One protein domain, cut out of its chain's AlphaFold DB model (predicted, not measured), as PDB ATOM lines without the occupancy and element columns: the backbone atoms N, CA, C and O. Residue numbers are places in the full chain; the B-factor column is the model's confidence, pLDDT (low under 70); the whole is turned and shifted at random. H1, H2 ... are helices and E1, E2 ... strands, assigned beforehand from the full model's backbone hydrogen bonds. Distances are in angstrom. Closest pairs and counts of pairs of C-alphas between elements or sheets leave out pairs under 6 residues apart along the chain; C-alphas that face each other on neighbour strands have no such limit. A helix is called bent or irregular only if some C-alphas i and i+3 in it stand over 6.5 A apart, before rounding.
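What this domain is: This is residues 162 to 258 of the 263 residues of an uncharacterized protein of Saccharopolyspora antimicrobica (UniProt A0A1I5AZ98). Look for one six-stranded sheet curled into a small, nearly closed barrel, with its edge strands E4 and E6 coming together; it is a folded sheet, bent back on itself into two leaves that face each other, E4 E3 E2 and E5 E6, with E1 as the hinge. Two short helices, H1 and H2, only graze this sheet, and a long loop, residues 191 to 209, joins E2 to E3. The 97 printed residues hold, along the chain, E1 H1 E2 E3 E4 E5 H2 E6, with under half of the residues in named elements; the class is mixed, helices and strands. The mixed sheet has the order E4 E3 E2 E1 E5 E6. The whole is compact and rounded, with a radius of gyration of the C-alphas of 12.4 A and spans of 33 by 30 by 28 A.

How they stand to each other: Start at E1, residues 162 to 166, and find its antiparallel neighbour E2, residues 184 to 190, at 117 degrees, with N 163 and O 185 2.9 A apart. E1 is also antiparallel to E5, residues 233 to 240, at 123 degrees, with N 166 and O 238 2.7 A apart. E2 is parallel to E3, residues 210 to 216, at 52 degrees; look at N 211 and O 186, 2.9 A apart. E3 and E4, residues 219 to 224, form a hairpin, antiparallel at 149 degrees, with N 214 and O 221 2.9 A apart. E5 bends by 77 degrees at residue 236 and is antiparallel to E6, residues 256 to 258, at 136 degrees, with N 239 and O 256 2.7 A apart. The closest C-alphas of E4 and E6 are those of Ala 222 and Leu 258, 4.7 A apart. H1, residues 178 to 181, only grazes the sheet with residues 178 to 180. H2, residues 245 to 250, only grazes it with residues 246 to 250, and is apart from H1. In H2 every O i to N i+4 pair is within hydrogen-bond range; H1 is too short for such a pair.

Where its parts are: Find C-alpha 162 at (9.400, 52.661, 0.050); from there E1 runs 13.1 A. H1 spans 5.3 A, and E2 runs 17.5 A. E3 begins at C-alpha 210, (10.760, 45.335, -5.465), and runs 18.9 A; E4 runs 16.9 A and E5 18.3 A. H2 spans 8.7 A, and E6 runs 6.5 A to C-alpha 258 at (2.101, 40.623, 1.428).

The domain as a whole: The C-alphas farthest apart are those of Ser 170 and Glu 197, 36.2 A. The printed part has no cut. The links E1 to H1 and E2 to E3 are long. Mean pLDDT of the printed part is 90.1, and no printed residue is under 70.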
ATOM      1  N   PRO A 162       8.881  53.498  -1.021       96.25
ATOM      2  CA  PRO A 162       9.400  52.661   0.050       96.25
ATOM      3  C   PRO A 162       8.339  52.464   1.136       96.25
ATOM      4  O   PRO A 162       7.718  53.427   1.599       96.25
ATOM      5  N   VAL A 163       8.155  51.217   1.555       96.94
ATOM      6  CA  VAL A 163       7.197  50.817   2.592       96.94
ATOM      7  C   VAL A 163       7.805  49.773   3.517       96.94
ATOM      8  O   VAL A 163       8.701  49.024   3.127       96.94
ATOM      9  N   ASP A 164       7.298  49.712   4.742       97.75
ATOM     10  CA  ASP A 164       7.758  48.766   5.751       97.75
ATOM     11  C   ASP A 164       6.935  47.479   5.712       97.75
ATOM     12  O   ASP A 164       5.721  47.487   5.474       97.75
ATOM     13  N   ILE A 165       7.603  46.362   5.999       97.31
ATOM     14  CA  ILE A 165       6.965  45.073   6.237       97.31
ATOM     15  C   ILE A 165       6.581  44.991   7.713       97.31
ATOM     16  O   ILE A 165       7.424  44.912   8.607       97.31
ATOM     17  N   LEU A 166       5.281  44.937   7.962       95.31
ATOM     18  CA  LEU A 166       4.689  44.677   9.262       95.31
ATOM     19  C   LEU A 166       4.442  43.173   9.425       95.31
ATOM     20  O   LEU A 166       3.741  42.553   8.625       95.31
ATOM     21  N   THR A 167       4.973  42.589  10.496       91.62
ATOM     22  CA  THR A 167       4.716  41.194  10.884       91.62
ATOM     23  C   THR A 167       4.068  41.129  12.258       91.62
ATOM     24  O   THR A 167       4.398  41.919  13.144       91.62
ATOM     25  N   GLY A 168       3.170  40.165  12.458       81.19
ATOM     26  CA  GLY A 168       2.571  39.914  13.767       81.19
ATOM     27  C   GLY A 168       3.558  39.318  14.787       81.19
ATOM     28  O   GLY A 168       4.697  39.000  14.443       81.19
ATOM     29  N   PRO A 169       3.116  39.089  16.039       78.62
ATOM     30  CA  PRO A 169       3.952  38.535  17.113       78.62
ATOM     31  C   PRO A 169       4.559  37.162  16.795       78.62
ATOM     32  O   PRO A 169       5.618  36.815  17.306       78.62
ATOM     33  N   SER A 170       3.889  36.381  15.946       77.81
ATOM     34  CA  SER A 170       4.355  35.068  15.488       77.81
ATOM     35  C   SER A 170       5.310  35.140  14.286       77.81
ATOM     36  O   SER A 170       5.718  34.098  13.783       77.81
ATOM     37  N   GLY A 171       5.671  36.344  13.831       79.56
ATOM     38  CA  GLY A 171       6.509  36.568  12.654       79.56
ATOM     39  C   GLY A 171       5.777  36.328  11.330       79.56
ATOM     40  O   GLY A 171       4.546  36.309  11.275       79.56
ATOM     41  N   SER A 172       6.549  36.179  10.250       83.06
ATOM     42  CA  SER A 172       6.045  35.822   8.919       83.06
ATOM     43  C   SER A 172       6.174  34.323   8.656       83.06
ATOM     44  O   SER A 172       7.242  33.748   8.870       83.06
ATOM     45  N   PHE A 173       5.151  33.709   8.069       88.81
ATOM     46  CA  PHE A 173       5.170  32.310   7.624       88.81
ATOM     47  C   PHE A 173       5.535  32.196   6.140       88.81
ATOM     48  O   PHE A 173       4.877  31.494   5.378       88.81
ATOM     49  N   SER A 174       6.546  32.942   5.699       87.81
ATOM     50  CA  SER A 174       6.887  33.085   4.279       87.81
ATOM     51  C   SER A 174       7.741  31.960   3.699       87.81
ATOM     52  O   SER A 174       7.986  31.966   2.499       87.81
ATOM     53  N   ASN A 175       8.194  30.991   4.501       88.69
ATOM     54  CA  ASN A 175       9.054  29.891   4.036       88.69
ATOM     55  C   ASN A 175      10.307  30.378   3.270       88.69
ATOM     56  O   ASN A 175      10.661  29.829   2.232       88.69
ATOM     57  N   GLY A 176      10.971  31.433   3.759       86.38
ATOM     58  CA  GLY A 176      12.140  32.032   3.091       86.38
ATOM     59  C   GLY A 176      11.814  33.196   2.143       86.38
ATOM     60  O   GLY A 176      12.718  33.759   1.520       86.38
ATOM     61  N   GLY A 177      10.543  33.602   2.051       89.81
ATOM     62  CA  GLY A 177      10.116  34.783   1.298       89.81
ATOM     63  C   GLY A 177      10.640  36.112   1.857       89.81
ATOM     64  O   GLY A 177      11.341  36.159   2.874       89.81
ATOM     65  N   LEU A 178      10.315  37.211   1.171       92.12
ATOM     66  CA  LEU A 178      10.795  38.570   1.464       92.12
ATOM     67  C   LEU A 178      10.676  38.956   2.945       92.12
ATOM     68  O   LEU A 178      11.651  39.376   3.561       92.12
ATOM     69  N   SER A 179       9.512  38.742   3.546       92.88
ATOM     70  CA  SER A 179       9.202  39.086   4.937       92.88
ATOM     71  C   SER A 179      10.077  38.382   5.982       92.88
ATOM     72  O   SER A 179      10.214  38.875   7.104       92.88
ATOM     73  N   SER A 180      10.723  37.267   5.620       91.62
ATOM     74  CA  SER A 180      11.697  36.595   6.489       91.62
ATOM     75  C   SER A 180      13.110  37.184   6.396       91.62
ATOM     76  O   SER A 180      13.909  36.973   7.305       91.62
ATOM     77  N   ARG A 181      13.411  37.932   5.325       91.06
ATOM     78  CA  ARG A 181      14.763  38.400   4.972       91.06
ATOM     79  C   ARG A 181      14.954  39.902   5.138       91.06
ATOM     80  O   ARG A 181      16.017  40.330   5.569       91.06
ATOM     81  N   VAL A 182      13.930  40.689   4.824       94.75
ATOM     82  CA  VAL A 182      14.004  42.153   4.797       94.75
ATOM     83  C   VAL A 182      12.936  42.781   5.691       94.75
ATOM     84  O   VAL A 182      12.048  42.108   6.227       94.75
ATOM     85  N   ARG A 183      13.061  44.090   5.921       95.06
ATOM     86  CA  ARG A 183      12.123  44.875   6.745       95.06
ATOM     87  C   ARG A 183      11.396  45.953   5.965       95.06
ATOM     88  O   ARG A 183      10.388  46.450   6.449       95.06
ATOM     89  N   SER A 184      11.858  46.262   4.765       96.50
ATOM     90  CA  SER A 184      11.220  47.201   3.859       96.50
ATOM     91  C   SER A 184      11.259  46.656   2.438       96.50
ATOM     92  O   SER A 184      12.006  45.729   2.127       96.50
ATOM     93  N   VAL A 185      10.391  47.201   1.597       97.00
ATOM     94  CA  VAL A 185      10.290  46.921   0.161       97.00
ATOM     95  C   VAL A 185       9.958  48.215  -0.569       97.00
ATOM     96  O   VAL A 185       9.589  49.217   0.049       97.00
ATOM     97  N   VAL A 186      10.074  48.201  -1.890       96.94
ATOM     98  CA  VAL A 186       9.702  49.321  -2.755       96.94
ATOM     99  C   VAL A 186       8.546  48.892  -3.653       96.94
ATOM    100  O   VAL A 186       8.675  47.926  -4.401       96.94
ATOM    101  N   ILE A 187       7.420  49.607  -3.592       95.88
ATOM    102  CA  ILE A 187       6.290  49.390  -4.508       95.88
ATOM    103  C   ILE A 187       6.600  50.077  -5.829       95.88
ATOM    104  O   ILE A 187       6.647  51.306  -5.873       95.88
ATOM    105  N   VAL A 188       6.800  49.289  -6.882       93.06
ATOM    106  CA  VAL A 188       7.285  49.773  -8.186       93.06
ATOM    107  C   VAL A 188       6.220  49.775  -9.275       93.06
ATOM    108  O   VAL A 188       6.322  50.540 -10.230       93.06
ATOM    109  N   GLU A 189       5.188  48.951  -9.119       90.81
ATOM    110  CA  GLU A 189       4.111  48.800 -10.094       90.81
ATOM    111  C   GLU A 189       2.766  48.512  -9.408       90.81
ATOM    112  O   GLU A 189       2.713  47.956  -8.301       90.81
ATOM    113  N   ILE A 190       1.679  48.884 -10.080       90.44
ATOM    114  CA  ILE A 190       0.287  48.646  -9.694       90.44
ATOM    115  C   ILE A 190      -0.456  48.163 -10.934       90.44
ATOM    116  O   ILE A 190      -0.453  48.841 -11.952       90.44
ATOM    117  N   GLU A 191      -1.097  46.996 -10.854       86.38
ATOM    118  CA  GLU A 191      -1.840  46.400 -11.979       86.38
ATOM    119  C   GLU A 191      -0.996  46.220 -13.258       86.38
ATOM    120  O   GLU A 191      -1.518  46.244 -14.367       86.38
ATOM    121  N   GLY A 192       0.317  46.018 -13.105       81.50
ATOM    122  CA  GLY A 192       1.259  45.883 -14.224       81.50
ATOM    123  C   GLY A 192       1.734  47.209 -14.827       81.50
ATOM    124  O   GLY A 192       2.591  47.193 -15.703       81.50
ATOM    125  N   GLU A 193       1.236  48.343 -14.335       81.69
ATOM    126  CA  GLU A 193       1.687  49.678 -14.730       81.69
ATOM    127  C   GLU A 193       2.673  50.246 -13.695       81.69
ATOM    128  O   GLU A 193       2.495  50.021 -12.493       81.69
ATOM    129  N   PRO A 194       3.705  51.008 -14.102       83.81
ATOM    130  CA  PRO A 194       4.595  51.689 -13.165       83.81
ATOM    131  C   PRO A 194       3.828  52.602 -12.202       83.81
ATOM    132  O   PRO A 194       2.815  53.206 -12.565       83.81
ATOM    133  N   VAL A 195       4.328  52.754 -10.971       85.06
ATOM    134  CA  VAL A 195       3.734  53.732 -10.047       85.06
ATOM    135  C   VAL A 195       3.816  55.158 -10.620       85.06
ATOM    136  O   VAL A 195       4.772  55.488 -11.327       85.06
ATOM    137  N   PRO A 196       2.848  56.040 -10.307       77.69
ATOM    138  CA  PRO A 196       2.882  57.429 -10.754       77.69
ATOM    139  C   PRO A 196       4.135  58.177 -10.280       77.69
ATOM    140  O   PRO A 196       4.667  57.896  -9.206       77.69
ATOM    141  N   GLU A 197       4.539  59.215 -11.022       74.12
ATOM    142  CA  GLU A 197       5.765  59.993 -10.765       74.12
ATOM    143  C   GLU A 197       5.881  60.501  -9.317       74.12
ATOM    144  O   GLU A 197       6.960  60.457  -8.726       74.12
ATOM    145  N   PHE A 198       4.766  60.910  -8.698       77.50
ATOM    146  CA  PHE A 198       4.763  61.388  -7.311       77.50
ATOM    147  C   PHE A 198       5.219  60.321  -6.300       77.50
ATOM    148  O   PHE A 198       5.653  60.662  -5.200       77.50
ATOM    149  N   ALA A 199       5.117  59.036  -6.645       83.00
ATOM    150  CA  ALA A 199       5.485  57.903  -5.804       83.00
ATOM    151  C   ALA A 199       6.894  57.352  -6.101       83.00
ATOM    152  O   ALA A 199       7.369  56.501  -5.350       83.00
ATOM    153  N   CYS A 200       7.594  57.852  -7.127       86.50
ATOM    154  CA  CYS A 200       8.919  57.389  -7.561       86.50
ATOM    155  C   CYS A 200      10.070  57.893  -6.662       86.50
ATOM    156  O   CYS A 200      10.908  58.687  -7.089       86.50
ATOM    157  N   ILE A 201      10.141  57.435  -5.407       84.12
ATOM    158  CA  ILE A 201      11.096  57.966  -4.414       84.12
ATOM    159  C   ILE A 201      12.421  57.216  -4.370       84.12
ATOM    160  O   ILE A 201      13.478  57.838  -4.254       84.12
ATOM    161  N   ARG A 202      12.375  55.883  -4.366       85.75
ATOM    162  CA  ARG A 202      13.549  55.048  -4.083       85.75
ATOM    163  C   ARG A 202      13.648  53.889  -5.060       85.75
ATOM    164  O   ARG A 202      12.635  53.332  -5.454       85.75
ATOM    165  N   GLU A 203      14.876  53.539  -5.416       85.56
ATOM    166  CA  GLU A 203      15.201  52.350  -6.203       85.56
ATOM    167  C   GLU A 203      15.243  51.103  -5.303       85.56
ATOM    168  O   GLU A 203      15.759  51.193  -4.183       85.56
ATOM    169  N   PRO A 204      14.715  49.956  -5.761       89.69
ATOM    170  CA  PRO A 204      14.874  48.679  -5.098       89.69
ATOM    171  C   PRO A 204      16.345  48.342  -4.880       89.69
ATOM    172  O   PRO A 204      17.204  48.649  -5.707       89.69
ATOM    173  N   SER A 205      16.620  47.677  -3.769       87.75
ATOM    174  CA  SER A 205      17.939  47.149  -3.434       87.75
ATOM    175  C   SER A 205      17.799  45.803  -2.734       87.75
ATOM    176  O   SER A 205      16.691  45.395  -2.383       87.75
ATOM    177  N   ASP A 206      18.919  45.135  -2.468       87.44
ATOM    178  CA  ASP A 206      18.926  43.872  -1.718       87.44
ATOM    179  C   ASP A 206      18.274  44.004  -0.326       87.44
ATOM    180  O   ASP A 206      17.630  43.070   0.155       87.44
ATOM    181  N   ASP A 207      18.378  45.185   0.295       90.56
ATOM    182  CA  ASP A 207      17.782  45.495   1.603       90.56
ATOM    183  C   ASP A 207      16.318  45.966   1.519       90.56
ATOM    184  O   ASP A 207      15.599  45.928   2.522       90.56
ATOM    185  N   ALA A 208      15.877  46.423   0.340       93.88
ATOM    186  CA  ALA A 208      14.518  46.888   0.069       93.88
ATOM    187  C   ALA A 208      14.044  46.432  -1.329       93.88
ATOM    188  O   ALA A 208      14.007  47.240  -2.262       93.88
ATOM    189  N   PRO A 209      13.688  45.146  -1.494       93.81
ATOM    190  CA  PRO A 209      13.376  44.550  -2.791       93.81
ATOM    191  C   PRO A 209      12.086  45.095  -3.410       93.81
ATOM    192  O   PRO A 209      11.242  45.681  -2.725       93.81
ATOM    193  N   ALA A 210      11.913  44.863  -4.710       94.31
ATOM    194  CA  ALA A 210      10.760  45.335  -5.465       94.31
ATOM    195  C   ALA A 210       9.501  44.489  -5.206       94.31
ATOM    196  O   ALA A 210       9.534  43.254  -5.219       94.31
ATOM    197  N   VAL A 211       8.362  45.160  -5.035       95.88
ATOM    198  CA  VAL A 211       7.038  44.534  -4.955       95.88
ATOM    199  C   VAL A 211       6.038  45.215  -5.884       95.88
ATOM    200  O   VAL A 211       6.117  46.416  -6.152       95.88
ATOM    201  N   SER A 212       5.075  44.432  -6.348       94.44
ATOM    202  CA  SER A 212       3.964  44.855  -7.187       94.44
ATOM    203  C   SER A 212       2.647  44.764  -6.442       94.44
ATOM    204  O   SER A 212       2.449  43.857  -5.628       94.44
ATOM    205  N   LEU A 213       1.737  45.701  -6.710       93.94
ATOM    206  CA  LEU A 213       0.365  45.635  -6.219       93.94
ATOM    207  C   LEU A 213      -0.558  45.078  -7.296       93.94
ATOM    208  O   LEU A 213      -0.535  45.538  -8.435       93.94
ATOM    209  N   ARG A 214      -1.408  44.125  -6.907       91.31
ATOM    210  CA  ARG A 214      -2.486  43.602  -7.750       91.31
ATOM    211  C   ARG A 214      -3.835  43.702  -7.058       91.31
ATOM    212  O   ARG A 214      -3.928  43.436  -5.861       91.31
ATOM    213  N   PHE A 215      -4.875  44.080  -7.784       89.75
ATOM    214  CA  PHE A 215      -6.237  44.185  -7.295       89.75
ATOM    215  C   PHE A 215      -6.953  42.850  -7.486       89.75
ATOM    216  O   PHE A 215      -7.463  42.507  -8.550       89.75
ATOM    217  N   GLU A 216      -7.005  42.071  -6.413       88.50
ATOM    218  CA  GLU A 216      -7.538  40.717  -6.419       88.50
ATOM    219  C   GLU A 216      -8.640  40.594  -5.373       88.50
ATOM    220  O   GLU A 216      -8.490  40.997  -4.217       88.50
ATOM    221  N   TYR A 217      -9.774  40.015  -5.773       87.88
ATOM    222  CA  TYR A 217     -10.902  39.759  -4.872       87.88
ATOM    223  C   TYR A 217     -11.366  41.005  -4.086       87.88
ATOM    224  O   TYR A 217     -11.757  40.906  -2.923       87.88
ATOM    225  N   GLY A 218     -11.326  42.184  -4.719       87.62
ATOM    226  CA  GLY A 218     -11.818  43.438  -4.140       87.62
ATOM    227  C   GLY A 218     -10.828  44.187  -3.243       87.62
ATOM    228  O   GLY A 218     -11.243  45.103  -2.535       87.62
ATOM    229  N   ARG A 219      -9.542  43.816  -3.238       90.00
ATOM    230  CA  ARG A 219      -8.491  44.513  -2.480       90.00
ATOM    231  C   ARG A 219      -7.146  44.441  -3.191       90.00
ATOM    232  O   ARG A 219      -6.904  43.518  -3.961       90.00
ATOM    233  N   TYR A 220      -6.240  45.351  -2.852       94.81
ATOM    234  CA  TYR A 220      -4.845  45.189  -3.241       94.81
ATOM    235  C   TYR A 220      -4.167  44.069  -2.443       94.81
ATOM    236  O   TYR A 220      -4.393  43.912  -1.239       94.81
ATOM    237  N   VAL A 221      -3.315  43.309  -3.123       95.19
ATOM    238  CA  VAL A 221      -2.352  42.361  -2.559       95.19
ATOM    239  C   VAL A 221      -0.970  42.691  -3.111       95.19
ATOM    240  O   VAL A 221      -0.847  43.069  -4.275       95.19
ATOM    241  N   ALA A 222       0.066  42.566  -2.287       96.06
ATOM    242  CA  ALA A 222       1.441  42.812  -2.705       96.06
ATOM    243  C   ALA A 222       2.172  41.499  -3.005       96.06
ATOM    244  O   ALA A 222       2.013  40.534  -2.257       96.06
ATOM    245  N   ARG A 223       2.992  41.458  -4.059       95.50
ATOM    246  CA  ARG A 223       3.803  40.289  -4.455       95.50
ATOM    247  C   ARG A 223       5.221  40.717  -4.850       95.50
ATOM    248  O   ARG A 223       5.395  41.867  -5.241       95.50
ATOM    249  N   PRO A 224       6.235  39.839  -4.768       93.94
ATOM    250  CA  PRO A 224       7.546  40.105  -5.363       93.94
ATOM    251  C   PRO A 224       7.417  40.468  -6.851       93.94
ATOM    252  O   PRO A 224       6.799  39.725  -7.612       93.94
ATOM    253  N   ALA A 225       7.987  41.604  -7.263       89.94
ATOM    254  CA  ALA A 225       7.865  42.095  -8.643       89.94
ATOM    255  C   ALA A 225       8.787  41.360  -9.633       89.94
ATOM    256  O   ALA A 225       8.542  41.371 -10.837       89.94
ATOM    257  N   ASP A 226       9.844  40.720  -9.133       83.75
ATOM    258  CA  ASP A 226      10.852  40.052  -9.965       83.75
ATOM    259  C   ASP A 226      10.477  38.597 -10.308       83.75
ATOM    260  O   ASP A 226      11.152  37.946 -11.101       83.75
ATOM    261  N   GLU A 227       9.373  38.086  -9.750       84.00
ATOM    262  CA  GLU A 227       8.858  36.732  -9.999       84.00
ATOM    263  C   GLU A 227       7.350  36.759 -10.364       84.00
ATOM    264  O   GLU A 227       6.538  36.128  -9.681       84.00
ATOM    265  N   PRO A 228       6.928  37.486 -11.422       76.81
ATOM    266  CA  PRO A 228       5.513  37.780 -11.695       76.81
ATOM    267  C   PRO A 228       4.650  36.550 -12.025       76.81
ATOM    268  O   PRO A 228       3.433  36.592 -11.811       76.81
ATOM    269  N   ASP A 229       5.273  35.476 -12.519       81.31
ATOM    270  CA  ASP A 229       4.619  34.213 -12.888       81.31
ATOM    271  C   ASP A 229       4.561  33.205 -11.733       81.31
ATOM    272  O   ASP A 229       3.890  32.171 -11.824       81.31
ATOM    273  N   ARG A 230       5.260  33.478 -10.625       85.31
ATOM    274  CA  ARG A 230       5.291  32.568  -9.485       85.31
ATOM    275  C   ARG A 230       4.043  32.741  -8.630       85.31
ATOM    276  O   ARG A 230       3.609  33.847  -8.302       85.31
ATOM    277  N   TRP A 231       3.464  31.614  -8.228       86.19
ATOM    278  CA  TRP A 231       2.347  31.618  -7.297       86.19
ATOM    279  C   TRP A 231       2.841  31.871  -5.871       86.19
ATOM    280  O   TRP A 231       3.611  31.080  -5.322       86.19
ATOM    281  N   PHE A 232       2.358  32.955  -5.267       91.56
ATOM    282  CA  PHE A 232       2.633  33.296  -3.877       91.56
ATOM    283  C   PHE A 232       1.360  33.273  -3.039       91.56
ATOM    284  O   PHE A 232       0.305  33.773  -3.435       91.56
ATOM    285  N   MET A 233       1.486  32.737  -1.830       91.94
ATOM    286  CA  MET A 233       0.451  32.789  -0.808       91.94
ATOM    287  C   MET A 233       0.739  33.899   0.200       91.94
ATOM    288  O   MET A 233       1.883  34.318   0.386       91.94
ATOM    289  N   ALA A 234      -0.303  34.331   0.908       91.81
ATOM    290  CA  ALA A 234      -0.157  35.233   2.041       91.81
ATOM    291  C   ALA A 234       0.738  34.603   3.122       91.81
ATOM    292  O   ALA A 234       0.491  33.484   3.581       91.81
ATOM    293  N   SER A 235       1.757  35.337   3.566       92.12
ATOM    294  CA  SER A 235       2.649  34.912   4.656       92.12
ATOM    295  C   SER A 235       2.191  35.370   6.040       92.12
ATOM    296  O   SER A 235       2.805  35.012   7.045       92.12
ATOM    297  N   GLY A 236       1.134  36.184   6.100       92.00
ATOM    298  CA  GLY A 236       0.720  36.899   7.309       92.00
ATOM    299  C   GLY A 236       1.474  38.214   7.541       92.00
ATOM    300  O   GLY A 236       1.243  38.862   8.560       92.00
ATOM    301  N   ALA A 237       2.354  38.611   6.617       95.81
ATOM    302  CA  ALA A 237       2.967  39.932   6.599       95.81
ATOM    303  C   ALA A 237       2.090  40.956   5.858       95.81
ATOM    304  O   ALA A 237       1.262  40.600   5.015       95.81
ATOM    305  N   PHE A 238       2.289  42.234   6.169       96.56
ATOM    306  CA  PHE A 238       1.583  43.360   5.561       96.56
ATOM    307  C   PHE A 238       2.561  44.470   5.187       96.56
ATOM    308  O   PHE A 238       3.597  44.618   5.824       96.56
ATOM    309  N   LEU A 239       2.217  45.269   4.187       97.44
ATOM    310  CA  LEU A 239       2.941  46.466   3.786       97.44
ATOM    311  C   LEU A 239       2.211  47.708   4.274       97.44
ATOM    312  O   LEU A 239       0.984  47.792   4.162       97.44
ATOM    313  N   HIS A 240       2.964  48.675   4.787       96.88
ATOM    314  CA  HIS A 240       2.428  49.970   5.187       96.88
ATOM    315  C   HIS A 240       3.525  51.037   5.243       96.88
ATOM    316  O   HIS A 240       4.693  50.740   5.480       96.88
ATOM    317  N   THR A 241       3.136  52.299   5.091       95.81
ATOM    318  CA  THR A 241       3.977  53.455   5.402       95.81
ATOM    319  C   THR A 241       3.112  54.585   5.949       95.81
ATOM    320  O   THR A 241       1.933  54.688   5.616       95.81
ATOM    321  N   SER A 242       3.683  55.447   6.790       92.94
ATOM    322  CA  SER A 242       3.019  56.678   7.238       92.94
ATOM    323  C   SER A 242       3.086  57.808   6.204       92.94
ATOM    324  O   SER A 242       2.643  58.921   6.481       92.94
ATOM    325  N   ASP A 243       3.697  57.558   5.048       93.00
ATOM    326  CA  ASP A 243       3.823  58.521   3.963       93.00
ATOM    327  C   ASP A 243       2.452  58.936   3.407       93.00
ATOM    328  O   ASP A 243       1.616  58.085   3.103       93.00
ATOM    329  N   SER A 244       2.218  60.237   3.216       91.25
ATOM    330  CA  SER A 244       0.940  60.740   2.691       91.25
ATOM    331  C   SER A 244       0.636  60.235   1.280       91.25
ATOM    332  O   SER A 244      -0.531  60.113   0.907       91.25
ATOM    333  N   ARG A 245       1.675  59.890   0.509       92.38
ATOM    334  CA  ARG A 245       1.541  59.341  -0.845       92.38
ATOM    335  C   ARG A 245       0.888  57.963  -0.853       92.38
ATOM    336  O   ARG A 245       0.347  57.571  -1.875       92.38
ATOM    337  N   TRP A 246       0.878  57.245   0.272       93.81
ATOM    338  CA  TRP A 246       0.220  55.942   0.399       93.81
ATOM    339  C   TRP A 246      -1.272  56.021   0.084       93.81
ATOM    340  O   TRP A 246      -1.747  55.326  -0.809       93.81
ATOM    341  N   SER A 247      -2.007  56.908   0.761       91.81
ATOM    342  CA  SER A 247      -3.452  57.051   0.547       91.81
ATOM    343  C   SER A 247      -3.805  57.564  -0.841       91.81
ATOM    344  O   SER A 247      -4.857  57.208  -1.363       91.81
ATOM    345  N   GLU A 248      -2.933  58.375  -1.437       92.00
ATOM    346  CA  GLU A 248      -3.087  58.837  -2.817       92.00
ATOM    347  C   GLU A 248      -2.850  57.697  -3.816       92.00
ATOM    348  O   GLU A 248      -3.581  57.574  -4.793       92.00
ATOM    349  N   LEU A 249      -1.882  56.822  -3.528       88.25
ATOM    350  CA  LEU A 249      -1.506  55.703  -4.384       88.25
ATOM    351  C   LEU A 249      -2.539  54.568  -4.374       88.25
ATOM    352  O   LEU A 249      -2.869  54.031  -5.428       88.25
ATOM    353  N   ILE A 250      -3.044  54.184  -3.198       89.31
ATOM    354  CA  ILE A 250      -3.905  52.993  -3.053       89.31
ATOM    355  C   ILE A 250      -5.379  53.328  -2.790       89.31
ATOM    356  O   ILE A 250      -6.225  52.435  -2.782       89.31
ATOM    357  N   GLY A 251      -5.696  54.600  -2.532       89.50
ATOM    358  CA  GLY A 251      -7.050  55.071  -2.224       89.50
ATOM    359  C   GLY A 251      -7.507  54.856  -0.774       89.50
ATOM    360  O   GLY A 251      -8.660  55.138  -0.453       89.50
ATOM    361  N   HIS A 252      -6.642  54.359   0.118       91.00
ATOM    362  CA  HIS A 252      -6.934  54.183   1.547       91.00
ATOM    363  C   HIS A 252      -5.668  54.193   2.416       91.00
ATOM    364  O   HIS A 252      -4.555  54.116   1.915       91.00
ATOM    365  N   SER A 253      -5.822  54.221   3.743       92.31
ATOM    366  CA  SER A 253      -4.686  54.232   4.688       92.31
ATOM    367  C   SER A 253      -4.401  52.886   5.363       92.31
ATOM    368  O   SER A 253      -3.523  52.799   6.210       92.31
ATOM    369  N   LEU A 254      -5.140  51.826   5.028       94.25
ATOM    370  CA  LEU A 254      -4.957  50.506   5.644       94.25
ATOM    371  C   LEU A 254      -3.740  49.751   5.076       94.25
ATOM    372  O   LEU A 254      -3.424  49.951   3.903       94.25
ATOM    373  N   PRO A 255      -3.091  48.867   5.862       95.44
ATOM    374  CA  PRO A 255      -2.035  47.979   5.375       95.44
ATOM    375  C   PRO A 255      -2.510  47.008   4.288       95.44
ATOM    376  O   PRO A 255      -3.644  46.528   4.320       95.44
ATOM    377  N   ILE A 256      -1.608  46.660   3.369       96.38
ATOM    378  CA  ILE A 256      -1.855  45.713   2.272       96.38
ATOM    379  C   ILE A 256      -1.218  44.359   2.605       96.38
ATOM    380  O   ILE A 256      -0.062  44.336   3.014       96.38
ATOM    381  N   PRO A 257      -1.903  43.215   2.439       95.44
ATOM    382  CA  PRO A 257      -1.294  41.907   2.675       95.44
ATOM    383  C   PRO A 257      -0.146  41.622   1.696       95.44
ATOM    384  O   PRO A 257      -0.288  41.820   0.488       95.44
ATOM    385  N   LEU A 258       0.966  41.098   2.216       95.88
ATOM    386  CA  LEU A 258       2.101  40.623   1.428       95.88
ATOM    387  C   LEU A 258       1.973  39.119   1.164       95.88
ATOM    388  O   LEU A 258       1.851  38.297   2.079       95.88
TER     389      LEU A 258